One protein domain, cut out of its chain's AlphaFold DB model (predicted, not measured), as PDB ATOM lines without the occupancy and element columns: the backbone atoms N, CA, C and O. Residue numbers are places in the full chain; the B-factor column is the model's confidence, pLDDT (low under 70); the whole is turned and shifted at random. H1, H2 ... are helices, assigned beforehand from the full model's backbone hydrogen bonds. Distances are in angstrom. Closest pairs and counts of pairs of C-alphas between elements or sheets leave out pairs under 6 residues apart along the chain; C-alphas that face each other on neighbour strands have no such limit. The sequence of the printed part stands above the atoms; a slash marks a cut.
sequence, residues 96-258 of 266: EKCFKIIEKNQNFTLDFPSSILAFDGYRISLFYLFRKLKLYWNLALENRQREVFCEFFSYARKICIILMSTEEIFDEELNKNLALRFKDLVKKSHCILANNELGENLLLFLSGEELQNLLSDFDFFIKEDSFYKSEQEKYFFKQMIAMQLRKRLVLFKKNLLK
ATOM      1  N   GLU A  96     -42.544  20.817 -15.007       92.12
ATOM      2  CA  GLU A  96     -41.611  21.094 -13.914       92.12
ATOM      3  C   GLU A  96     -42.247  21.977 -12.845       92.12
ATOM      4  O   GLU A  96     -42.066  21.754 -11.643       92.12
ATOM      5  N   LYS A  97     -43.016  22.989 -13.256       93.56
ATOM      6  CA  LYS A  97     -43.756  23.843 -12.326       93.56
ATOM      7  C   LYS A  97     -44.809  23.044 -11.567       93.56
ATOM      8  O   LYS A  97     -44.936  23.228 -10.356       93.56
ATOM      9  N   CYS A  98     -45.523  22.139 -12.236       93.50
ATOM     10  CA  CYS A  98     -46.451  21.216 -11.581       93.50
ATOM     11  C   CYS A  98     -45.736  20.339 -10.542       93.50
ATOM     12  O   CYS A  98     -46.201  20.244  -9.405       93.50
ATOM     13  N   PHE A  99     -44.579  19.766 -10.881       94.88
ATOM     14  CA  PHE A  99     -43.790  18.959  -9.947       94.88
ATOM     15  C   PHE A  99     -43.320  19.780  -8.745       94.88
ATOM     16  O   PHE A  99     -43.539  19.365  -7.610       94.88
ATOM     17  N   LYS A 100     -42.803  20.996  -8.956       95.12
ATOM     18  CA  LYS A 100     -42.400  21.907  -7.867       95.12
ATOM     19  C   LYS A 100     -43.561  22.250  -6.926       95.12
ATOM     20  O   LYS A 100     -43.346  22.405  -5.725       95.12
ATOM     21  N   ILE A 101     -44.786  22.389  -7.440       93.94
ATOM     22  CA  ILE A 101     -45.981  22.619  -6.608       93.94
ATOM     23  C   ILE A 101     -46.277  21.386  -5.746       93.94
ATOM     24  O   ILE A 101     -46.479  21.526  -4.540       93.94
ATOM     25  N   ILE A 102     -46.256  20.194  -6.348       94.88
ATOM     26  CA  ILE A 102     -46.511  18.917  -5.664       94.88
ATOM     27  C   ILE A 102     -45.428  18.610  -4.616       94.88
ATOM     28  O   ILE A 102     -45.716  18.062  -3.553       94.88
ATOM     29  N   GLU A 103     -44.170  18.959  -4.880       92.75
ATOM     30  CA  GLU A 103     -43.081  18.784  -3.914       92.75
ATOM     31  C   GLU A 103     -43.264  19.660  -2.673       92.75
ATOM     32  O   GLU A 103     -42.968  19.211  -1.567       92.75
ATOM     33  N   LYS A 104     -43.780  20.883  -2.848       92.00
ATOM     34  CA  LYS A 104     -43.995  21.846  -1.757       92.00
ATOM     35  C   LYS A 104     -45.239  21.552  -0.926       92.00
ATOM     36  O   LYS A 104     -45.242  21.815   0.272       92.00
ATOM     37  N   ASN A 105     -46.309  21.071  -1.550       87.94
ATOM     38  CA  ASN A 105     -47.574  20.796  -0.881       87.94
ATOM     39  C   ASN A 105     -48.219  19.554  -1.498       87.94
ATOM     40  O   ASN A 105     -48.221  19.390  -2.709       87.94
ATOM     41  N   GLN A 106     -48.802  18.692  -0.672       83.69
ATOM     42  CA  GLN A 106     -49.518  17.498  -1.128       83.69
ATOM     43  C   GLN A 106     -50.955  17.437  -0.589       83.69
ATOM     44  O   GLN A 106     -51.618  16.409  -0.701       83.69
ATOM     45  N   ASN A 107     -51.441  18.499   0.051       87.56
ATOM     46  CA  ASN A 107     -52.768  18.562   0.661       87.56
ATOM     47  C   ASN A 107     -53.751  19.274  -0.267       87.56
ATOM     48  O   ASN A 107     -54.362  20.275   0.097       87.56
ATOM     49  N   PHE A 108     -53.868  18.766  -1.489       90.31
ATOM     50  CA  PHE A 108     -54.830  19.252  -2.467       90.31
ATOM     51  C   PHE A 108     -55.262  18.129  -3.404       90.31
ATOM     52  O   PHE A 108     -54.598  17.102  -3.532       90.31
ATOM     53  N   THR A 109     -56.390  18.332  -4.070       88.56
ATOM     54  CA  THR A 109     -56.872  17.427  -5.111       88.56
ATOM     55  C   THR A 109     -56.349  17.893  -6.462       88.56
ATOM     56  O   THR A 109     -56.413  19.081  -6.773       88.56
ATOM     57  N   LEU A 110     -55.837  16.962  -7.267       91.19
ATOM     58  CA  LEU A 110     -55.460  17.257  -8.644       91.19
ATOM     59  C   LEU A 110     -56.709  17.593  -9.464       91.19
ATOM     60  O   LEU A 110     -57.583  16.742  -9.632       91.19
ATOM     61  N   ASP A 111     -56.764  18.813  -9.991       89.75
ATOM     62  CA  ASP A 111     -57.736  19.219 -11.001       89.75
ATOM     63  C   ASP A 111     -57.012  19.499 -12.318       89.75
ATOM     64  O   ASP A 111     -56.082  20.304 -12.390       89.75
ATOM     65  N   PHE A 112     -57.423  18.781 -13.358       89.50
ATOM     66  CA  PHE A 112     -56.745  18.771 -14.641       89.50
ATOM     67  C   PHE A 112     -57.510  19.606 -15.672       89.50
ATOM     68  O   PHE A 112     -58.728  19.433 -15.838       89.50
ATOM     69  N   PRO A 113     -56.815  20.460 -16.448       87.69
ATOM     70  CA  PRO A 113     -57.442  21.168 -17.554       87.69
ATOM     71  C   PRO A 113     -57.921  20.181 -18.630       87.69
ATOM     72  O   PRO A 113     -57.446  19.054 -18.733       87.69
ATOM     73  N   SER A 114     -58.905  20.583 -19.433       83.38
ATOM     74  CA  SER A 114     -59.514  19.710 -20.449       83.38
ATOM     75  C   SER A 114     -58.571  19.291 -21.582       83.38
ATOM     76  O   SER A 114     -58.778  18.243 -22.185       83.38
ATOM     77  N   SER A 115     -57.547  20.095 -21.860       80.44
ATOM     78  CA  SER A 115     -56.604  19.912 -22.967       80.44
ATOM     79  C   SER A 115     -55.277  19.259 -22.590       80.44
ATOM     80  O   SER A 115     -54.428  19.090 -23.472       80.44
ATOM     81  N   ILE A 116     -55.071  18.910 -21.314       87.00
ATOM     82  CA  ILE A 116     -53.849  18.206 -20.928       87.00
ATOM     83  C   ILE A 116     -53.778  16.885 -21.684       87.00
ATOM     84  O   ILE A 116     -54.762  16.134 -21.760       87.00
ATOM     85  N   LEU A 117     -52.614  16.624 -22.268       85.00
ATOM     86  CA  LEU A 117     -52.354  15.367 -22.943       85.00
ATOM     87  C   LEU A 117     -52.341  14.235 -21.921       85.00
ATOM     88  O   LEU A 117     -52.026  14.427 -20.747       85.00
ATOM     89  N   ALA A 118     -52.742  13.048 -22.357       86.31
ATOM     90  CA  ALA A 118     -52.820  11.881 -21.498       86.31
ATOM     91  C   ALA A 118     -51.477  11.613 -20.843       86.31
ATOM     92  O   ALA A 118     -51.425  11.375 -19.639       86.31
ATOM     93  N   PHE A 119     -50.416  11.749 -21.627       86.06
ATOM     94  CA  PHE A 119     -49.054  11.596 -21.180       86.06
ATOM     95  C   PHE A 119     -48.710  12.491 -19.971       86.06
ATOM     96  O   PHE A 119     -48.467  11.987 -18.870       86.06
ATOM     97  N   ASP A 120     -48.808  13.811 -20.139       88.56
ATOM     98  CA  ASP A 120     -48.570  14.796 -19.078       88.56
ATOM     99  C   ASP A 120     -49.470  14.569 -17.857       88.56
ATOM    100  O   ASP A 120     -49.028  14.628 -16.708       88.56
ATOM    101  N   GLY A 121     -50.750  14.269 -18.097       91.31
ATOM    102  CA  GLY A 121     -51.723  14.013 -17.039       91.31
ATOM    103  C   GLY A 121     -51.369  12.793 -16.195       91.31
ATOM    104  O   GLY A 121     -51.444  12.853 -14.962       91.31
ATOM    105  N   TYR A 122     -50.923  11.704 -16.827       91.19
ATOM    106  CA  TYR A 122     -50.454  10.523 -16.109       91.19
ATOM    107  C   TYR A 122     -49.146  10.794 -15.368       91.19
ATOM    108  O   TYR A 122     -49.059  10.413 -14.204       91.19
ATOM    109  N   ARG A 123     -48.177  11.503 -15.960       91.44
ATOM    110  CA  ARG A 123     -46.930  11.876 -15.265       91.44
ATOM    111  C   ARG A 123     -47.191  12.686 -14.007       91.44
ATOM    112  O   ARG A 123     -46.709  12.320 -12.939       91.44
ATOM    113  N   ILE A 124     -48.016  13.729 -14.094       94.06
ATOM    114  CA  ILE A 124     -48.408  14.543 -12.933       94.06
ATOM    115  C   ILE A 124     -49.136  13.689 -11.885       94.06
ATOM    116  O   ILE A 124     -48.844  13.795 -10.692       94.06
ATOM    117  N   SER A 125     -50.054  12.818 -12.314       94.06
ATOM    118  CA  SER A 125     -50.806  11.939 -11.407       94.06
ATOM    119  C   SER A 125     -49.902  10.941 -10.678       94.06
ATOM    120  O   SER A 125     -50.000  10.790  -9.458       94.06
ATOM    121  N   LEU A 126     -48.999  10.278 -11.405       94.62
ATOM    122  CA  LEU A 126     -48.031   9.335 -10.849       94.62
ATOM    123  C   LEU A 126     -47.048  10.045  -9.919       94.62
ATOM    124  O   LEU A 126     -46.799   9.547  -8.824       94.62
ATOM    125  N   PHE A 127     -46.565  11.233 -10.293       95.88
ATOM    126  CA  PHE A 127     -45.696  12.040  -9.439       95.88
ATOM    127  C   PHE A 127     -46.379  12.396  -8.116       95.88
ATOM    128  O   PHE A 127     -45.805  12.198  -7.046       95.88
ATOM    129  N   TYR A 128     -47.631  12.854  -8.160       96.25
ATOM    130  CA  TYR A 128     -48.413  13.157  -6.961       96.25
ATOM    131  C   TYR A 128     -48.548  11.947  -6.025       96.25
ATOM    132  O   TYR A 128     -48.282  12.055  -4.826       96.25
ATOM    133  N   LEU A 129     -48.895  10.776  -6.569       96.12
ATOM    134  CA  LEU A 129     -48.980   9.540  -5.785       96.12
ATOM    135  C   LEU A 129     -47.621   9.107  -5.239       96.12
ATOM    136  O   LEU A 129     -47.533   8.655  -4.101       96.12
ATOM    137  N   PHE A 130     -46.561   9.273  -6.021       96.56
ATOM    138  CA  PHE A 130     -45.208   8.927  -5.620       96.56
ATOM    139  C   PHE A 130     -44.694   9.801  -4.477       96.56
ATOM    140  O   PHE A 130     -44.056   9.313  -3.544       96.56
ATOM    141  N   ARG A 131     -45.007  11.098  -4.499       95.94
ATOM    142  CA  ARG A 131     -44.650  12.016  -3.415       95.94
ATOM    143  C   ARG A 131     -45.368  11.667  -2.110       95.94
ATOM    144  O   ARG A 131     -44.733  11.725  -1.056       95.94
ATOM    145  N   LYS A 132     -46.630  11.227  -2.182       95.25
ATOM    146  CA  LYS A 132     -47.355  10.655  -1.034       95.25
ATOM    147  C   LYS A 132     -46.735   9.337  -0.572       95.25
ATOM    148  O   LYS A 132     -46.507   9.170   0.620       95.25
ATOM    149  N   LEU A 133     -46.399   8.435  -1.495       95.69
ATOM    150  CA  LEU A 133     -45.721   7.177  -1.179       95.69
ATOM    151  C   LEU A 133     -44.418   7.422  -0.404       95.69
ATOM    152  O   LEU A 133     -44.234   6.836   0.655       95.69
ATOM    153  N   LYS A 134     -43.548   8.319  -0.891       94.88
ATOM    154  CA  LYS A 134     -42.288   8.683  -0.217       94.88
ATOM    155  C   LYS A 134     -42.519   9.298   1.166       94.88
ATOM    156  O   LYS A 134     -41.774   8.990   2.088       94.88
ATOM    157  N   LEU A 135     -43.550  10.131   1.325       93.81
ATOM    158  CA  LEU A 135     -43.925  10.678   2.631       93.81
ATOM    159  C   LEU A 135     -44.260   9.554   3.621       93.81
ATOM    160  O   LEU A 135     -43.687   9.510   4.705       93.81
ATOM    161  N   TYR A 136     -45.148   8.632   3.242       93.19
ATOM    162  CA  TYR A 136     -45.532   7.519   4.114       93.19
ATOM    163  C   TYR A 136     -44.415   6.499   4.305       93.19
ATOM    164  O   TYR A 136     -44.346   5.894   5.364       93.19
ATOM    165  N   TRP A 137     -43.512   6.338   3.338       92.88
ATOM    166  CA  TRP A 137     -42.311   5.520   3.499       92.88
ATOM    167  C   TRP A 137     -41.394   6.073   4.593       92.88
ATOM    168  O   TRP A 137     -41.035   5.341   5.511       92.88
ATOM    169  N   ASN A 138     -41.084   7.371   4.553       92.25
ATOM    170  CA  ASN A 138     -40.268   8.013   5.585       92.25
ATOM    171  C   ASN A 138     -40.957   7.950   6.953       92.25
ATOM    172  O   ASN A 138     -40.348   7.543   7.939       92.25
ATOM    173  N   LEU A 139     -42.256   8.265   7.002       91.69
ATOM    174  CA  LEU A 139     -43.037   8.153   8.232       91.69
ATOM    175  C   LEU A 139     -43.089   6.715   8.750       91.69
ATOM    176  O   LEU A 139     -43.115   6.535   9.955       91.69
ATOM    177  N   ALA A 140     -43.110   5.703   7.883       88.69
ATOM    178  CA  ALA A 140     -43.122   4.296   8.274       88.69
ATOM    179  C   ALA A 140     -41.780   3.852   8.880       88.69
ATOM    180  O   ALA A 140     -41.756   3.012   9.780       88.69
ATOM    181  N   LEU A 141     -40.667   4.422   8.403       87.31
ATOM    182  CA  LEU A 141     -39.335   4.202   8.974       87.31
ATOM    183  C   LEU A 141     -39.189   4.863  10.357       87.31
ATOM    184  O   LEU A 141     -38.533   4.304  11.235       87.31
ATOM    185  N   GLU A 142     -39.817   6.025  10.566       87.19
ATOM    186  CA  GLU A 142     -39.773   6.786  11.826       87.19
ATOM    187  C   GLU A 142     -40.803   6.294  12.860       87.19
ATOM    188  O   GLU A 142     -40.475   5.982  14.005       87.19
ATOM    189  N   ASN A 143     -42.067   6.223  12.445       76.12
ATOM    190  CA  ASN A 143     -43.243   5.939  13.252       76.12
ATOM    191  C   ASN A 143     -43.797   4.570  12.849       76.12
ATOM    192  O   ASN A 143     -44.476   4.423  11.836       76.12
ATOM    193  N   ARG A 144     -43.544   3.556  13.683       75.88
ATOM    194  CA  ARG A 144     -43.948   2.148  13.476       75.88
ATOM    195  C   ARG A 144     -45.458   1.910  13.659       75.88
ATOM    196  O   ARG A 144     -45.878   0.889  14.196       75.88
ATOM    197  N   GLN A 145     -46.281   2.881  13.277       82.38
ATOM    198  CA  GLN A 145     -47.734   2.822  13.374       82.38
ATOM    199  C   GLN A 145     -48.307   2.049  12.190       82.38
ATOM    200  O   GLN A 145     -47.952   2.290  11.035       82.38
ATOM    201  N   ARG A 146     -49.234   1.130  12.478       82.31
ATOM    202  CA  ARG A 146     -49.865   0.268  11.472       82.31
ATOM    203  C   ARG A 146     -50.525   1.081  10.359       82.31
ATOM    204  O   ARG A 146     -50.414   0.729   9.190       82.31
ATOM    205  N   GLU A 147     -51.169   2.180  10.725       87.25
ATOM    206  CA  GLU A 147     -51.894   3.076   9.829       87.25
ATOM    207  C   GLU A 147     -50.968   3.681   8.767       87.25
ATOM    208  O   GLU A 147     -51.331   3.758   7.596       87.25
ATOM    209  N   VAL A 148     -49.742   4.039   9.154       89.25
ATOM    210  CA  VAL A 148     -48.735   4.617   8.252       89.25
ATOM    211  C   VAL A 148     -48.277   3.585   7.219       89.25
ATOM    212  O   VAL A 148     -48.182   3.900   6.032       89.25
ATOM    213  N   PHE A 149     -48.069   2.333   7.641       86.69
ATOM    214  CA  PHE A 149     -47.761   1.237   6.720       86.69
ATOM    215  C   PHE A 149     -48.923   0.957   5.762       86.69
ATOM    216  O   PHE A 149     -48.707   0.795   4.561       86.69
ATOM    217  N   CYS A 150     -50.161   0.938   6.265       87.19
ATOM    218  CA  CYS A 150     -51.350   0.770   5.430       87.19
ATOM    219  C   CYS A 150     -51.452   1.865   4.361       87.19
ATOM    220  O   CYS A 150     -51.728   1.556   3.200       87.19
ATOM    221  N   GLU A 151     -51.176   3.123   4.711       91.81
ATOM    222  CA  GLU A 151     -51.140   4.219   3.742       91.81
ATOM    223  C   GLU A 151     -50.015   4.043   2.715       91.81
ATOM    224  O   GLU A 151     -50.275   4.136   1.514       91.81
ATOM    225  N   PHE A 152     -48.792   3.701   3.138       92.56
ATOM    226  CA  PHE A 152     -47.687   3.407   2.217       92.56
ATOM    227  C   PHE A 152     -48.086   2.353   1.168       92.56
ATOM    228  O   PHE A 152     -47.996   2.600  -0.039       92.56
ATOM    229  N   PHE A 153     -48.620   1.210   1.600       90.88
ATOM    230  CA  PHE A 153     -49.041   0.153   0.677       90.88
ATOM    231  C   PHE A 153     -50.267   0.536  -0.161       90.88
ATOM    232  O   PHE A 153     -50.362   0.140  -1.324       90.88
ATOM    233  N   SER A 154     -51.167   1.364   0.372       92.56
ATOM    234  CA  SER A 154     -52.287   1.939  -0.381       92.56
ATOM    235  C   SER A 154     -51.794   2.789  -1.556       92.56
ATOM    236  O   SER A 154     -52.278   2.631  -2.680       92.56
ATOM    237  N   TYR A 155     -50.787   3.647  -1.355       95.56
ATOM    238  CA  TYR A 155     -50.191   4.423  -2.450       95.56
ATOM    239  C   TYR A 155     -49.418   3.549  -3.441       95.56
ATOM    240  O   TYR A 155     -49.557   3.760  -4.647       95.56
ATOM    241  N   ALA A 156     -48.690   2.530  -2.973       95.12
ATOM    242  CA  ALA A 156     -48.010   1.576  -3.853       95.12
ATOM    243  C   ALA A 156     -49.013   0.845  -4.760       95.12
ATOM    244  O   ALA A 156     -48.804   0.724  -5.968       95.12
ATOM    245  N   ARG A 157     -50.158   0.437  -4.198       93.75
ATOM    246  CA  ARG A 157     -51.256  -0.193  -4.940       93.75
ATOM    247  C   ARG A 157     -51.888   0.753  -5.954       93.75
ATOM    248  O   ARG A 157     -52.107   0.348  -7.091       93.75
ATOM    249  N   LYS A 158     -52.142   2.016  -5.591       94.88
ATOM    250  CA  LYS A 158     -52.657   3.033  -6.531       94.88
ATOM    251  C   LYS A 158     -51.713   3.226  -7.720       94.88
ATOM    252  O   LYS A 158     -52.181   3.244  -8.855       94.88
ATOM    253  N   ILE A 159     -50.404   3.312  -7.472       95.88
ATOM    254  CA  ILE A 159     -49.384   3.403  -8.528       95.88
ATOM    255  C   ILE A 159     -49.427   2.158  -9.420       95.88
ATOM    256  O   ILE A 159     -49.562   2.294 -10.633       95.88
ATOM    257  N   CYS A 160     -49.415   0.957  -8.833       94.06
ATOM    258  CA  CYS A 160     -49.527  -0.303  -9.573       94.06
ATOM    259  C   CYS A 160     -50.759  -0.331 -10.492       94.06
ATOM    260  O   CYS A 160     -50.653  -0.715 -11.654       94.06
ATOM    261  N   ILE A 161     -51.928   0.075  -9.984       90.81
ATOM    262  CA  ILE A 161     -53.183   0.088 -10.750       90.81
ATOM    263  C   ILE A 161     -53.078   1.026 -11.952       90.81
ATOM    264  O   ILE A 161     -53.526   0.660 -13.039       90.81
ATOM    265  N   ILE A 162     -52.497   2.216 -11.765       91.00
ATOM    266  CA  ILE A 162     -52.331   3.172 -12.860       91.00
ATOM    267  C   ILE A 162     -51.384   2.599 -13.910       91.00
ATOM    268  O   ILE A 162     -51.803   2.520 -15.060       91.00
ATOM    269  N   LEU A 163     -50.201   2.113 -13.525       90.69
ATOM    270  CA  LEU A 163     -49.220   1.542 -14.461       90.69
ATOM    271  C   LEU A 163     -49.820   0.398 -15.297       90.69
ATOM    272  O   LEU A 163     -49.743   0.414 -16.525       90.69
ATOM    273  N   MET A 164     -50.550  -0.524 -14.659       86.81
ATOM    274  CA  MET A 164     -51.273  -1.616 -15.339       86.81
ATOM    275  C   MET A 164     -52.425  -1.140 -16.243       86.81
ATOM    276  O   MET A 164     -52.981  -1.920 -17.011       86.81
ATOM    277  N   SER A 165     -52.874   0.109 -16.113       82.94
ATOM    278  CA  SER A 165     -53.949   0.691 -16.930       82.94
ATOM    279  C   SER A 165     -53.443   1.606 -18.047       82.94
ATOM    280  O   SER A 165     -54.240   2.061 -18.870       82.94
ATOM    281  N   THR A 166     -52.133   1.864 -18.088       79.06
ATOM    282  CA  THR A 166     -51.478   2.818 -18.993       79.06
ATOM    283  C   THR A 166     -50.440   2.166 -19.902       79.06
ATOM    284  O   THR A 166     -49.549   2.856 -20.388       79.06
ATOM    285  N   GLU A 167     -50.554   0.859 -20.152       68.69
ATOM    286  CA  GLU A 167     -49.655   0.086 -21.033       68.69
ATOM    287  C   GLU A 167     -49.487   0.724 -22.417       68.69
ATOM    288  O   GLU A 167     -48.409   0.678 -22.988       68.69
ATOM    289  N   GLU A 168     -50.523   1.403 -22.910       76.00
ATOM    290  CA  GLU A 168     -50.513   2.052 -24.219       76.00
ATOM    291  C   GLU A 168     -50.021   3.516 -24.179       76.00
ATOM    292  O   GLU A 168     -50.062   4.173 -25.209       76.00
ATOM    293  N   ILE A 169     -49.604   4.071 -23.032       79.31
ATOM    294  CA  ILE A 169     -49.151   5.479 -22.898       79.31
ATOM    295  C   ILE A 169     -47.640   5.588 -22.681       79.31
ATOM    296  O   ILE A 169     -47.012   6.505 -23.201       79.31
ATOM    297  N   PHE A 170     -47.074   4.676 -21.898       81.12
ATOM    298  CA  PHE A 170     -45.646   4.615 -21.582       81.12
ATOM    299  C   PHE A 170     -44.972   3.529 -22.431       81.12
ATOM    300  O   PHE A 170     -45.665   2.733 -23.063       81.12
ATOM    301  N   ASP A 171     -43.638   3.460 -22.433       84.62
ATOM    302  CA  ASP A 171     -42.939   2.279 -22.954       84.62
ATOM    303  C   ASP A 171     -43.464   1.000 -22.277       84.62
ATOM    304  O   ASP A 171     -43.491   0.902 -21.047       84.62
ATOM    305  N   GLU A 172     -43.933   0.047 -23.085       83.50
ATOM    306  CA  GLU A 172     -44.671  -1.125 -22.607       83.50
ATOM    307  C   GLU A 172     -43.815  -1.994 -21.678       83.50
ATOM    308  O   GLU A 172     -44.286  -2.430 -20.624       83.50
ATOM    309  N   GLU A 173     -42.552  -2.223 -22.041       86.31
ATOM    310  CA  GLU A 173     -41.649  -3.089 -21.288       86.31
ATOM    311  C   GLU A 173     -41.289  -2.461 -19.941       86.31
ATOM    312  O   GLU A 173     -41.435  -3.104 -18.894       86.31
ATOM    313  N   LEU A 174     -40.895  -1.184 -19.949       86.12
ATOM    314  CA  LEU A 174     -40.568  -0.440 -18.733       86.12
ATOM    315  C   LEU A 174     -41.779  -0.318 -17.808       86.12
ATOM    316  O   LEU A 174     -41.681  -0.601 -16.610       86.12
ATOM    317  N   ASN A 175     -42.936   0.055 -18.357       88.19
ATOM    318  CA  ASN A 175     -44.161   0.217 -17.586       88.19
ATOM    319  C   ASN A 175     -44.601  -1.111 -16.953       88.19
ATOM    320  O   ASN A 175     -44.920  -1.158 -15.763       88.19
ATOM    321  N   LYS A 176     -44.549  -2.213 -17.709       89.44
ATOM    322  CA  LYS A 176     -44.878  -3.553 -17.208       89.44
ATOM    323  C   LYS A 176     -43.912  -4.011 -16.120       89.44
ATOM    324  O   LYS A 176     -44.357  -4.564 -15.114       89.44
ATOM    325  N   ASN A 177     -42.613  -3.769 -16.285       91.69
ATOM    326  CA  ASN A 177     -41.607  -4.097 -15.275       91.69
ATOM    327  C   ASN A 177     -41.882  -3.349 -13.958       91.69
ATOM    328  O   ASN A 177     -42.023  -3.974 -12.902       91.69
ATOM    329  N   LEU A 178     -42.060  -2.026 -14.024       93.44
ATOM    330  CA  LEU A 178     -42.386  -1.205 -12.855       93.44
ATOM    331  C   LEU A 178     -43.695  -1.656 -12.197       93.44
ATOM    332  O   LEU A 178     -43.747  -1.827 -10.978       93.44
ATOM    333  N   ALA A 179     -44.736  -1.912 -12.991       93.38
ATOM    334  CA  ALA A 179     -46.020  -2.383 -12.490       93.38
ATOM    335  C   ALA A 179     -45.893  -3.710 -11.726       93.38
ATOM    336  O   ALA A 179     -46.463  -3.851 -10.645       93.38
ATOM    337  N   LEU A 180     -45.118  -4.667 -12.247       94.12
ATOM    338  CA  LEU A 180     -44.864  -5.946 -11.579       94.12
ATOM    339  C   LEU A 180     -44.110  -5.763 -10.259       94.12
ATOM    340  O   LEU A 180     -44.514  -6.339  -9.251       94.12
ATOM    341  N   ARG A 181     -43.090  -4.902 -10.217       94.94
ATOM    342  CA  ARG A 181     -42.343  -4.620  -8.979       94.94
ATOM    343  C   ARG A 181     -43.218  -3.961  -7.911       94.94
ATOM    344  O   ARG A 181     -43.167  -4.357  -6.747       94.94
ATOM    345  N   PHE A 182     -44.082  -3.015  -8.290       95.06
ATOM    346  CA  PHE A 182     -45.079  -2.454  -7.369       95.06
ATOM    347  C   PHE A 182     -46.132  -3.488  -6.943       95.06
ATOM    348  O   PHE A 182     -46.560  -3.487  -5.788       95.06
ATOM    349  N   LYS A 183     -46.533  -4.402  -7.831       93.44
ATOM    350  CA  LYS A 183     -47.442  -5.505  -7.495       93.44
ATOM    351  C   LYS A 183     -46.829  -6.439  -6.454       93.44
ATOM    352  O   LYS A 183     -47.511  -6.822  -5.505       93.44
ATOM    353  N   ASP A 184     -45.555  -6.779  -6.603       91.00
ATOM    354  CA  ASP A 184     -44.843  -7.635  -5.656       91.00
ATOM    355  C   ASP A 184     -44.632  -6.937  -4.308       91.00
ATOM    356  O   ASP A 184     -44.832  -7.560  -3.266       91.00
ATOM    357  N   LEU A 185     -44.352  -5.627  -4.310       90.19
ATOM    358  CA  LEU A 185     -44.351  -4.786  -3.106       90.19
ATOM    359  C   LEU A 185     -45.692  -4.873  -2.355       90.19
ATOM    360  O   LEU A 185     -45.723  -5.111  -1.148       90.19
ATOM    361  N   VAL A 186     -46.811  -4.741  -3.072       88.31
ATOM    362  CA  VAL A 186     -48.156  -4.848  -2.487       88.31
ATOM    363  C   VAL A 186     -48.435  -6.267  -1.984       88.31
ATOM    364  O   VAL A 186     -48.989  -6.424  -0.900       88.31
ATOM    365  N   LYS A 187     -48.026  -7.322  -2.693       86.81
ATOM    366  CA  LYS A 187     -48.200  -8.708  -2.218       86.81
ATOM    367  C   LYS A 187     -47.401  -9.000  -0.951       86.81
ATOM    368  O   LYS A 187     -47.968  -9.524   0.004       86.81
ATOM    369  N   LYS A 188     -46.120  -8.611  -0.912       80.00
ATOM    370  CA  LYS A 188     -45.256  -8.766   0.273       80.00
ATOM    371  C   LYS A 188     -45.888  -8.101   1.504       80.00
ATOM    372  O   LYS A 188     -45.813  -8.651   2.598       80.00
ATOM    373  N   SER A 189     -46.598  -6.984   1.317       76.06
ATOM    374  CA  SER A 189     -47.310  -6.300   2.403       76.06
ATOM    375  C   SER A 189     -48.406  -7.128   3.070       76.06
ATOM    376  O   SER A 189     -48.529  -7.086   4.290       76.06
ATOM    377  N   HIS A 190     -49.168  -7.909   2.298       72.31
ATOM    378  CA  HIS A 190     -50.259  -8.720   2.838       72.31
ATOM    379  C   HIS A 190     -49.706  -9.811   3.752       72.31
ATOM    380  O   HIS A 190     -50.238 -10.022   4.838       72.31
ATOM    381  N   CYS A 191     -48.584 -10.428   3.369       71.19
ATOM    382  CA  CYS A 191     -47.895 -11.413   4.201       71.19
ATOM    383  C   CYS A 191     -47.383 -10.799   5.515       71.19
ATOM    384  O   CYS A 191     -47.583 -11.374   6.581       71.19
ATOM    385  N   ILE A 192     -46.762  -9.615   5.457       69.81
ATOM    386  CA  ILE A 192     -46.180  -8.970   6.647       69.81
ATOM    387  C   ILE A 192     -47.273  -8.445   7.594       69.81
ATOM    388  O   ILE A 192     -47.176  -8.608   8.809       69.81
ATOM    389  N   LEU A 193     -48.342  -7.849   7.052       70.38
ATOM    390  CA  LEU A 193     -49.456  -7.319   7.843       70.38
ATOM    391  C   LEU A 193     -50.344  -8.422   8.437       70.38
ATOM    392  O   LEU A 193     -50.896  -8.217   9.517       70.38
ATOM    393  N   ALA A 194     -50.491  -9.570   7.766       70.56
ATOM    394  CA  ALA A 194     -51.272 -10.701   8.272       70.56
ATOM    395  C   ALA A 194     -50.596 -11.397   9.462       70.56
ATOM    396  O   ALA A 194     -51.280 -11.850  10.378       70.56
ATOM    397  N   ASN A 195     -49.262 -11.430   9.487       67.44
ATOM    398  CA  ASN A 195     -48.501 -12.111  10.535       67.44
ATOM    399  C   ASN A 195     -48.312 -11.270  11.816       67.44
ATOM    400  O   ASN A 195     -47.689 -11.744  12.760       67.44
ATOM    401  N   ASN A 196     -48.834 -10.033  11.880       62.38
ATOM    402  CA  ASN A 196     -48.628  -9.078  12.987       62.38
ATOM    403  C   ASN A 196     -47.141  -8.812  13.342       62.38
ATOM    404  O   ASN A 196     -46.845  -8.238  14.390       62.38
ATOM    405  N   GLU A 197     -46.200  -9.144  12.453       61.22
ATOM    406  CA  GLU A 197     -44.756  -8.908  12.603       61.22
ATOM    407  C   GLU A 197     -44.381  -7.456  12.246       61.22
ATOM    408  O   GLU A 197     -43.491  -7.178  11.444       61.22
ATOM    409  N   LEU A 198     -45.082  -6.494  12.849       60.91
ATOM    410  CA  LEU A 198     -44.980  -5.050  12.578       60.91
ATOM    411  C   LEU A 198     -43.633  -4.413  12.987       60.91
ATOM    412  O   LEU A 198     -43.457  -3.206  12.843       60.91
ATOM    413  N   GLY A 199     -42.694  -5.198  13.517       66.62
ATOM    414  CA  GLY A 199     -41.437  -4.713  14.083       66.62
ATOM    415  C   GLY A 199     -40.267  -4.755  13.101       66.62
ATOM    416  O   GLY A 199     -40.038  -3.821  12.340       66.62
ATOM    417  N   GLU A 200     -39.471  -5.818  13.166       69.19
ATOM    418  CA  GLU A 200     -38.142  -5.849  12.544       69.19
ATOM    419  C   GLU A 200     -38.170  -6.264  11.072       69.19
ATOM    420  O   GLU A 200     -37.532  -5.615  10.246       69.19
ATOM    421  N   ASN A 201     -38.976  -7.267  10.713       74.88
ATOM    422  CA  ASN A 201     -39.078  -7.750   9.331       74.88
ATOM    423  C   ASN A 201     -39.602  -6.668   8.377       74.88
ATOM    424  O   ASN A 201     -39.121  -6.532   7.252       74.88
ATOM    425  N   LEU A 202     -40.551  -5.850   8.844       77.00
ATOM    426  CA  LEU A 202     -41.108  -4.754   8.058       77.00
ATOM    427  C   LEU A 202     -40.109  -3.601   7.880       77.00
ATOM    428  O   LEU A 202     -40.012  -3.041   6.792       77.00
ATOM    429  N   LEU A 203     -39.322  -3.271   8.908       78.31
ATOM    430  CA  LEU A 203     -38.282  -2.242   8.806       78.31
ATOM    431  C   LEU A 203     -37.116  -2.683   7.925       78.31
ATOM    432  O   LEU A 203     -36.627  -1.884   7.125       78.31
ATOM    433  N   LEU A 204     -36.701  -3.948   8.032       82.62
ATOM    434  CA  LEU A 204     -35.700  -4.545   7.147       82.62
ATOM    435  C   LEU A 204     -36.171  -4.507   5.696       82.62
ATOM    436  O   LEU A 204     -35.411  -4.123   4.811       82.62
ATOM    437  N   PHE A 205     -37.443  -4.824   5.459       84.06
ATOM    438  CA  PHE A 205     -38.043  -4.719   4.138       84.06
ATOM    439  C   PHE A 205     -38.039  -3.279   3.604       84.06
ATOM    440  O   PHE A 205     -37.598  -3.041   2.481       84.06
ATOM    441  N   LEU A 206     -38.488  -2.308   4.406       85.25
ATOM    442  CA  LEU A 206     -38.560  -0.901   3.994       85.25
ATOM    443  C   LEU A 206     -37.191  -0.236   3.834       85.25
ATOM    444  O   LEU A 206     -37.070   0.732   3.087       85.25
ATOM    445  N   SER A 207     -36.178  -0.743   4.531       85.75
ATOM    446  CA  SER A 207     -34.788  -0.295   4.403       85.75
ATOM    447  C   SER A 207     -34.028  -1.065   3.319       85.75
ATOM    448  O   SER A 207     -32.886  -0.722   3.022       85.75
ATOM    449  N   GLY A 208     -34.647  -2.091   2.730       87.38
ATOM    450  CA  GLY A 208     -34.026  -2.980   1.762       87.38
ATOM    451  C   GLY A 208     -33.662  -2.286   0.451       87.38
ATOM    452  O   GLY A 208     -34.388  -1.427  -0.054       87.38
ATOM    453  N   GLU A 209     -32.546  -2.720  -0.131       90.56
ATOM    454  CA  GLU A 209     -32.007  -2.182  -1.383       90.56
ATOM    455  C   GLU A 209     -32.998  -2.324  -2.551       90.56
ATOM    456  O   GLU A 209     -33.170  -1.397  -3.338       90.56
ATOM    457  N   GLU A 210     -33.739  -3.437  -2.620       89.88
ATOM    458  CA  GLU A 210     -34.754  -3.665  -3.660       89.88
ATOM    459  C   GLU A 210     -35.810  -2.550  -3.714       89.88
ATOM    460  O   GLU A 210     -36.191  -2.103  -4.803       89.88
ATOM    461  N   LEU A 211     -36.288  -2.103  -2.545       91.44
ATOM    462  CA  LEU A 211     -37.289  -1.046  -2.457       91.44
ATOM    463  C   LEU A 211     -36.676   0.303  -2.824       91.44
ATOM    464  O   LEU A 211     -37.273   1.044  -3.600       91.44
ATOM    465  N   GLN A 212     -35.488   0.615  -2.305       92.56
ATOM    466  CA  GLN A 212     -34.800   1.865  -2.631       92.56
ATOM    467  C   GLN A 212     -34.544   1.984  -4.138       92.56
ATOM    468  O   GLN A 212     -34.858   3.020  -4.728       92.56
ATOM    469  N   ASN A 213     -34.093   0.900  -4.773       94.38
ATOM    470  CA  ASN A 213     -33.909   0.825  -6.219       94.38
ATOM    471  C   ASN A 213     -35.239   1.033  -6.954       94.38
ATOM    472  O   ASN A 213     -35.300   1.852  -7.860       94.38
ATOM    473  N   LEU A 214     -36.337   0.392  -6.525       95.38
ATOM    474  CA  LEU A 214     -37.662   0.609  -7.130       95.38
ATOM    475  C   LEU A 214     -38.101   2.074  -7.054       95.38
ATOM    476  O   LEU A 214     -38.586   2.624  -8.040       95.38
ATOM    477  N   LEU A 215     -37.940   2.715  -5.896       95.31
ATOM    478  CA  LEU A 215     -38.315   4.117  -5.732       95.31
ATOM    479  C   LEU A 215     -37.407   5.041  -6.558       95.31
ATOM    480  O   LEU A 215     -37.893   6.036  -7.088       95.31
ATOM    481  N   SER A 216     -36.116   4.734  -6.679       94.75
ATOM    482  CA  SER A 216     -35.182   5.497  -7.515       94.75
ATOM    483  C   SER A 216     -35.525   5.371  -8.999       94.75
ATOM    484  O   SER A 216     -35.717   6.385  -9.672       94.75
ATOM    485  N   ASP A 217     -35.693   4.139  -9.484       94.19
ATOM    486  CA  ASP A 217     -36.065   3.841 -10.870       94.19
ATOM    487  C   ASP A 217     -37.381   4.529 -11.241       94.19
ATOM    488  O   ASP A 217     -37.518   5.101 -12.320       94.19
ATOM    489  N   PHE A 218     -38.348   4.522 -10.321       94.94
ATOM    490  CA  PHE A 218     -39.639   5.153 -10.545       94.94
ATOM    491  C   PHE A 218     -39.577   6.689 -10.529       94.94
ATOM    492  O   PHE A 218     -40.258   7.329 -11.329       94.94
ATOM    493  N   ASP A 219     -38.749   7.300  -9.668       94.31
ATOM    494  CA  ASP A 219     -38.522   8.757  -9.690       94.31
ATOM    495  C   ASP A 219     -37.922   9.195 -11.028       94.31
ATOM    496  O   ASP A 219     -38.361  10.185 -11.613       94.31
ATOM    497  N   PHE A 220     -36.952   8.425 -11.528       91.88
ATOM    498  CA  PHE A 220     -36.331   8.656 -12.825       91.88
ATOM    499  C   PHE A 220     -37.334   8.485 -13.970       91.88
ATOM    500  O   PHE A 220     -37.491   9.392 -14.779       91.88
ATOM    501  N   PHE A 221     -38.100   7.391 -13.978       90.06
ATOM    502  CA  PHE A 221     -39.141   7.123 -14.975       90.06
ATOM    503  C   PHE A 221     -40.186   8.245 -15.091       90.06
ATOM    504  O   PHE A 221     -40.582   8.607 -16.196       90.06
ATOM    505  N   ILE A 222     -40.640   8.811 -13.966       90.19
ATOM    506  CA  ILE A 222     -41.640   9.891 -13.979       90.19
ATOM    507  C   ILE A 222     -41.040  11.212 -14.479       90.19
ATOM    508  O   ILE A 222     -41.717  11.993 -15.162       90.19
ATOM    509  N   LYS A 223     -39.794  11.501 -14.087       88.94
ATOM    510  CA  LYS A 223     -39.124  12.768 -14.402       88.94
ATOM    511  C   LYS A 223     -38.604  12.814 -15.826       88.94
ATOM    512  O   LYS A 223     -38.673  13.881 -16.427       88.94
ATOM    513  N   GLU A 224     -38.172  11.691 -16.372       85.88
ATOM    514  CA  GLU A 224     -37.664  11.637 -17.733       85.88
ATOM    515  C   GLU A 224     -38.761  11.704 -18.788       85.88
ATOM    516  O   GLU A 224     -39.805  11.056 -18.700       85.88
ATOM    517  N   ASP A 225     -38.484  12.496 -19.818       77.00
ATOM    518  CA  ASP A 225     -39.367  12.712 -20.967       77.00
ATOM    519  C   ASP A 225     -39.036  11.775 -22.139       77.00
ATOM    520  O   ASP A 225     -39.734  11.748 -23.144       77.00
ATOM    521  N   SER A 226     -37.956  10.993 -22.030       70.69
ATOM    522  CA  SER A 226     -37.390  10.221 -23.141       70.69
ATOM    523  C   SER A 226     -37.952   8.806 -23.310       70.69
ATOM    524  O   SER A 226     -37.653   8.146 -24.303       70.69
ATOM    525  N   PHE A 227     -38.737   8.302 -22.360       64.38
ATOM    526  CA  PHE A 227     -39.178   6.898 -22.321       64.38
ATOM    527  C   PHE A 227     -40.446   6.590 -23.149       64.38
ATOM    528  O   PHE A 227     -41.231   5.733 -22.749       64.38
ATOM    529  N   TYR A 228     -40.682   7.261 -24.289       61.31
ATOM    530  CA  TYR A 228     -42.015   7.267 -24.925       61.31
ATOM    531  C   TYR A 228     -42.050   6.835 -26.393       61.31
ATOM    532  O   TYR A 228     -41.336   7.364 -27.245       61.31
ATOM    533  N   LYS A 229     -42.918   5.848 -26.672       61.69
ATOM    534  CA  LYS A 229     -43.167   5.244 -27.993       61.69
ATOM    535  C   LYS A 229     -44.627   4.794 -28.175       61.69
ATOM    536  O   LYS A 229     -44.884   3.630 -28.478       61.69
ATOM    537  N   SER A 230     -45.605   5.689 -28.038       63.12
ATOM    538  CA  SER A 230     -46.962   5.357 -28.495       63.12
ATOM    539  C   SER A 230     -47.691   6.531 -29.147       63.12
ATOM    540  O   SER A 230     -47.572   7.681 -28.734       63.12
ATOM    541  N   GLU A 231     -48.519   6.224 -30.148       64.50
ATOM    542  CA  GLU A 231     -49.407   7.202 -30.788       64.50
ATOM    543  C   GLU A 231     -50.480   7.753 -29.830       64.50
ATOM    544  O   GLU A 231     -51.125   8.764 -30.129       64.50
ATOM    545  N   GLN A 232     -50.692   7.109 -28.674       65.88
ATOM    546  CA  GLN A 232     -51.739   7.483 -27.729       65.88
ATOM    547  C   GLN A 232     -51.355   8.620 -26.772       65.88
ATOM    548  O   GLN A 232     -52.234   9.167 -26.099       65.88
ATOM    549  N   GLU A 233     -50.089   9.048 -26.746       64.44
ATOM    550  CA  GLU A 233     -49.652  10.234 -25.990       64.44
ATOM    551  C   GLU A 233     -50.486  11.484 -26.346       64.44
ATOM    552  O   GLU A 233     -50.714  12.362 -25.514       64.44
ATOM    553  N   LYS A 234     -51.004  11.525 -27.583       68.00
ATOM    554  CA  LYS A 234     -51.702  12.667 -28.184       68.00
ATOM    555  C   LYS A 234     -53.189  12.748 -27.824       68.00
ATOM    556  O   LYS A 234     -53.847  13.718 -28.203       68.00
ATOM    557  N   TYR A 235     -53.743  11.757 -27.117       79.31
ATOM    558  CA  TYR A 235     -55.107  11.849 -26.582       79.31
ATOM    559  C   TYR A 235     -55.161  12.792 -25.385       79.31
ATOM    560  O   TYR A 235     -54.175  12.986 -24.684       79.31
ATOM    561  N   PHE A 236     -56.339  13.347 -25.098       85.75
ATOM    562  CA  PHE A 236     -56.524  14.108 -23.864       85.75
ATOM    563  C   PHE A 236     -56.665  13.177 -22.664       85.75
ATOM    564  O   PHE A 236     -57.365  12.163 -22.715       85.75
ATOM    565  N   PHE A 237     -56.076  13.564 -21.538       88.06
ATOM    566  CA  PHE A 237     -56.077  12.770 -20.311       88.06
ATOM    567  C   PHE A 237     -57.483  12.383 -19.848       88.06
ATOM    568  O   PHE A 237     -57.745  11.215 -19.568       88.06
ATOM    569  N   LYS A 238     -58.430  13.332 -19.855       88.25
ATOM    570  CA  LYS A 238     -59.826  13.069 -19.462       88.25
ATOM    571  C   LYS A 238     -60.489  11.997 -20.329       88.25
ATOM    572  O   LYS A 238     -61.255  11.186 -19.811       88.25
ATOM    573  N   GLN A 239     -60.167  11.958 -21.623       84.94
ATOM    574  CA  GLN A 239     -60.681  10.937 -22.539       84.94
ATOM    575  C   GLN A 239     -60.137   9.556 -22.181       84.94
ATOM    576  O   GLN A 239     -60.904   8.595 -22.107       84.94
ATOM    577  N   MET A 240     -58.835   9.470 -21.902       85.62
ATOM    578  CA  MET A 240     -58.193   8.216 -21.511       85.62
ATOM    579  C   MET A 240     -58.740   7.691 -20.185       85.62
ATOM    580  O   MET A 240     -59.121   6.524 -20.106       85.62
ATOM    581  N   ILE A 241     -58.877   8.551 -19.174       87.94
ATOM    582  CA  ILE A 241     -59.471   8.176 -17.885       87.94
ATOM    583  C   ILE A 241     -60.909   7.682 -18.069       87.94
ATOM    584  O   ILE A 241     -61.261   6.611 -17.573       87.94
ATOM    585  N   ALA A 242     -61.738   8.400 -18.831       87.19
ATOM    586  CA  ALA A 242     -63.113   7.983 -19.102       87.19
ATOM    587  C   ALA A 242     -63.178   6.631 -19.833       87.19
ATOM    588  O   ALA A 242     -64.017   5.784 -19.503       87.19
ATOM    589  N   MET A 243     -62.279   6.392 -20.793       84.75
ATOM    590  CA  MET A 243     -62.172   5.111 -21.488       84.75
ATOM    591  C   MET A 243     -61.807   3.978 -20.522       84.75
ATOM    592  O   MET A 243     -62.463   2.933 -20.541       84.75
ATOM    593  N   GLN A 244     -60.811   4.181 -19.657       84.94
ATOM    594  CA  GLN A 244     -60.386   3.176 -18.681       84.94
ATOM    595  C   GLN A 244     -61.487   2.875 -17.658       84.94
ATOM    596  O   GLN A 244     -61.817   1.709 -17.432       84.94
ATOM    597  N   LEU A 245     -62.146   3.904 -17.115       86.50
ATOM    598  CA  LEU A 245     -63.291   3.735 -16.215       86.50
ATOM    599  C   LEU A 245     -64.424   2.958 -16.886       86.50
ATOM    600  O   LEU A 245     -64.990   2.044 -16.289       86.50
ATOM    601  N   ARG A 246     -64.728   3.256 -18.154       86.19
ATOM    602  CA  ARG A 246     -65.751   2.528 -18.911       86.19
ATOM    603  C   ARG A 246     -65.374   1.063 -19.120       86.19
ATOM    604  O   ARG A 246     -66.233   0.204 -18.926       86.19
ATOM    605  N   LYS A 247     -64.120   0.761 -19.487       85.75
ATOM    606  CA  LYS A 247     -63.622  -0.624 -19.610       85.75
ATOM    607  C   LYS A 247     -63.826  -1.379 -18.289       85.75
ATOM    608  O   LYS A 247     -64.410  -2.463 -18.286       85.75
ATOM    609  N   ARG A 248     -63.440  -0.771 -17.161       83.31
ATOM    610  CA  ARG A 248     -63.600  -1.351 -15.816       83.31
ATOM    611  C   ARG A 248     -65.064  -1.530 -15.418       83.31
ATOM    612  O   ARG A 248     -65.414  -2.600 -14.941       83.31
ATOM    613  N   LEU A 249     -65.935  -0.557 -15.683       85.44
ATOM    614  CA  LEU A 249     -67.375  -0.666 -15.413       85.44
ATOM    615  C   LEU A 249     -68.038  -1.786 -16.221       85.44
ATOM    616  O   LEU A 249     -68.906  -2.487 -15.707       85.44
ATOM    617  N   VAL A 250     -67.632  -1.980 -17.478       86.44
ATOM    618  CA  VAL A 250     -68.130  -3.087 -18.307       86.44
ATOM    619  C   VAL A 250     -67.686  -4.433 -17.737       86.44
ATOM    620  O   VAL A 250     -68.509  -5.342 -17.651       86.44
ATOM    621  N   LEU A 251     -66.418  -4.563 -17.337       82.50
ATOM    622  CA  LEU A 251     -65.908  -5.772 -16.683       82.50
ATOM    623  C   LEU A 251     -66.633  -6.033 -15.363       82.50
ATOM    624  O   LEU A 251     -67.141  -7.129 -15.158       82.50
ATOM    625  N   PHE A 252     -66.773  -5.006 -14.525       80.06
ATOM    626  CA  PHE A 252     -67.513  -5.073 -13.271       80.06
ATOM    627  C   PHE A 252     -68.948  -5.546 -13.496       80.06
ATOM    628  O   PHE A 252     -69.366  -6.529 -12.899       80.06
ATOM    629  N   LYS A 253     -69.684  -4.938 -14.435       82.94
ATOM    630  CA  LYS A 253     -71.052  -5.356 -14.768       82.94
ATOM    631  C   LYS A 253     -71.115  -6.804 -15.264       82.94
ATOM    632  O   LYS A 253     -72.042  -7.523 -14.912       82.94
ATOM    633  N   LYS A 254     -70.153  -7.240 -16.084       81.44
ATOM    634  CA  LYS A 254     -70.083  -8.629 -16.571       81.44
ATOM    635  C   LYS A 254     -69.799  -9.625 -15.446       81.44
ATOM    636  O   LYS A 254     -70.384 -10.703 -15.468       81.44
ATOM    637  N   ASN A 255     -68.937  -9.269 -14.498       73.94
ATOM    638  CA  ASN A 255     -68.545 -10.133 -13.386       73.94
ATOM    639  C   ASN A 255     -69.633 -10.185 -12.305       73.94
ATOM    640  O   ASN A 255     -69.988 -11.272 -11.867       73.94
ATOM    641  N   LEU A 256     -70.264  -9.049 -11.988       67.06
ATOM    642  CA  LEU A 256     -71.453  -8.972 -11.128       67.06
ATOM    643  C   LEU A 256     -72.591  -9.880 -11.602       67.06
ATOM    644  O   LEU A 256     -73.280 -10.489 -10.793       67.06
ATOM    645  N   LEU A 257     -72.797  -9.955 -12.920       60.09
ATOM    646  CA  LEU A 257     -73.813 -10.817 -13.522       60.09
ATOM    647  C   LEU A 257     -73.413 -12.300 -13.537       60.09
ATOM    648  O   LEU A 257     -74.260 -13.132 -13.848       60.09
ATOM    649  N   LYS A 258     -72.143 -12.629 -13.270       60.16
ATOM    650  CA  LYS A 258     -71.610 -13.985 -13.434       60.16
ATOM    651  C   LYS A 258     -71.256 -14.698 -12.143       60.16
ATOM    652  O   LYS A 258     -71.434 -15.900 -12.162       60.16
TER     653      LYS A 258
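What this domain is: This is residues 96 to 258 of the 266 residues of an uncharacterized protein of Campylobacter coli (UniProt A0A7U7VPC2). Four helices, H2, H3, H4 and H6, make an up-and-down bundle, each running against the one before it in the chain, with the shorter H6 slanted and loosely joined to H4. H1 packs along the outside of H2, H5 sits at one end of the bundle, and at the other end H7 and H8 meet the beginning of H2; H8 heads off nearly crosswise, and residues 249 to 258 stick out. The printed part has 163 residues with eight named helices, H1 to H8 in order, and no named strand; the class is all helix. It is compact, with a radius of gyration of the C-alphas of 16.9 A and spans of 47 by 47 by 31 A.

Where its parts are: Find C-alpha 118 at (-52.820, 11.881, -21.498); from there H2, the longest helix, runs through residues 118 to 142 over 36.1 A to C-alpha 142 at (-39.773, 6.786, 11.826). After it come H3, residues 146 to 163, 26.0 A long, and H4, residues 172 to 194, 33.0 A long. H5 is residues 200 to 207, H6 is residues 209 to 223, 21.1 A long, and H7 is residues 231 to 234. H8, residues 237 to 256, covers 28.2 A and ends at C-alpha 256, (-71.453, -8.972, -11.128). Look before H2 for H1, residues 96 to 104.

How they stand to each other: Start at H2, the hub, which touches six other helices. H2 and H3 form a helical hairpin at a shallow tilt of 21 degrees, with the C-alphas of Tyr 136 and Phe 152 closest at 5.0 A. H3 and H4 form the next hairpin, at 24 degrees, with the C-alphas of Cys 160 and Ala 179 closest at 5.0 A. H6 touches H2 with residues 219 to 223 alone, closest at the C-alphas of Ile 222 and Arg 123, 5.8 A. H4 and H6 only just touch, with 3 pairs of C-alphas within 8 A, the closest being those of Arg 181 and Leu 214, 7.3 A. H1 touches H2 the same way, at a shallow tilt of 24 degrees; the closest C-alphas are those of Ile 102 and Tyr 128, 6.2 A. H5 touches H2, with the C-alphas of Leu 203 and Leu 141 closest at 6.5 A. At residues 118 to 119, H2 touches H7, closest at the C-alphas of Phe 119 and Glu 233, 5.0 A. H8 touches H2 with residues 237 to 240 alone, only just about perpendicular at 72 degrees; the C-alphas of Phe 237 and Ala 118 are closest, 3.6 A. Every O i to N i+4 pair is within hydrogen-bond range in H1, H2, H3, H5, H6 and H8, and 17 of 19 are in H4; H7 is too short for such a pair.

The domain as a whole: The C-alphas of Ser 115 and Glu 200 are the two farthest apart, 47.6 A. The printed part has no cut, and the link from H1 to H2, residues 105 to 117, is long. Expect pLDDT under 70 at residues 167, 192, 195 to 200, 227 to 234 and 256 to 258.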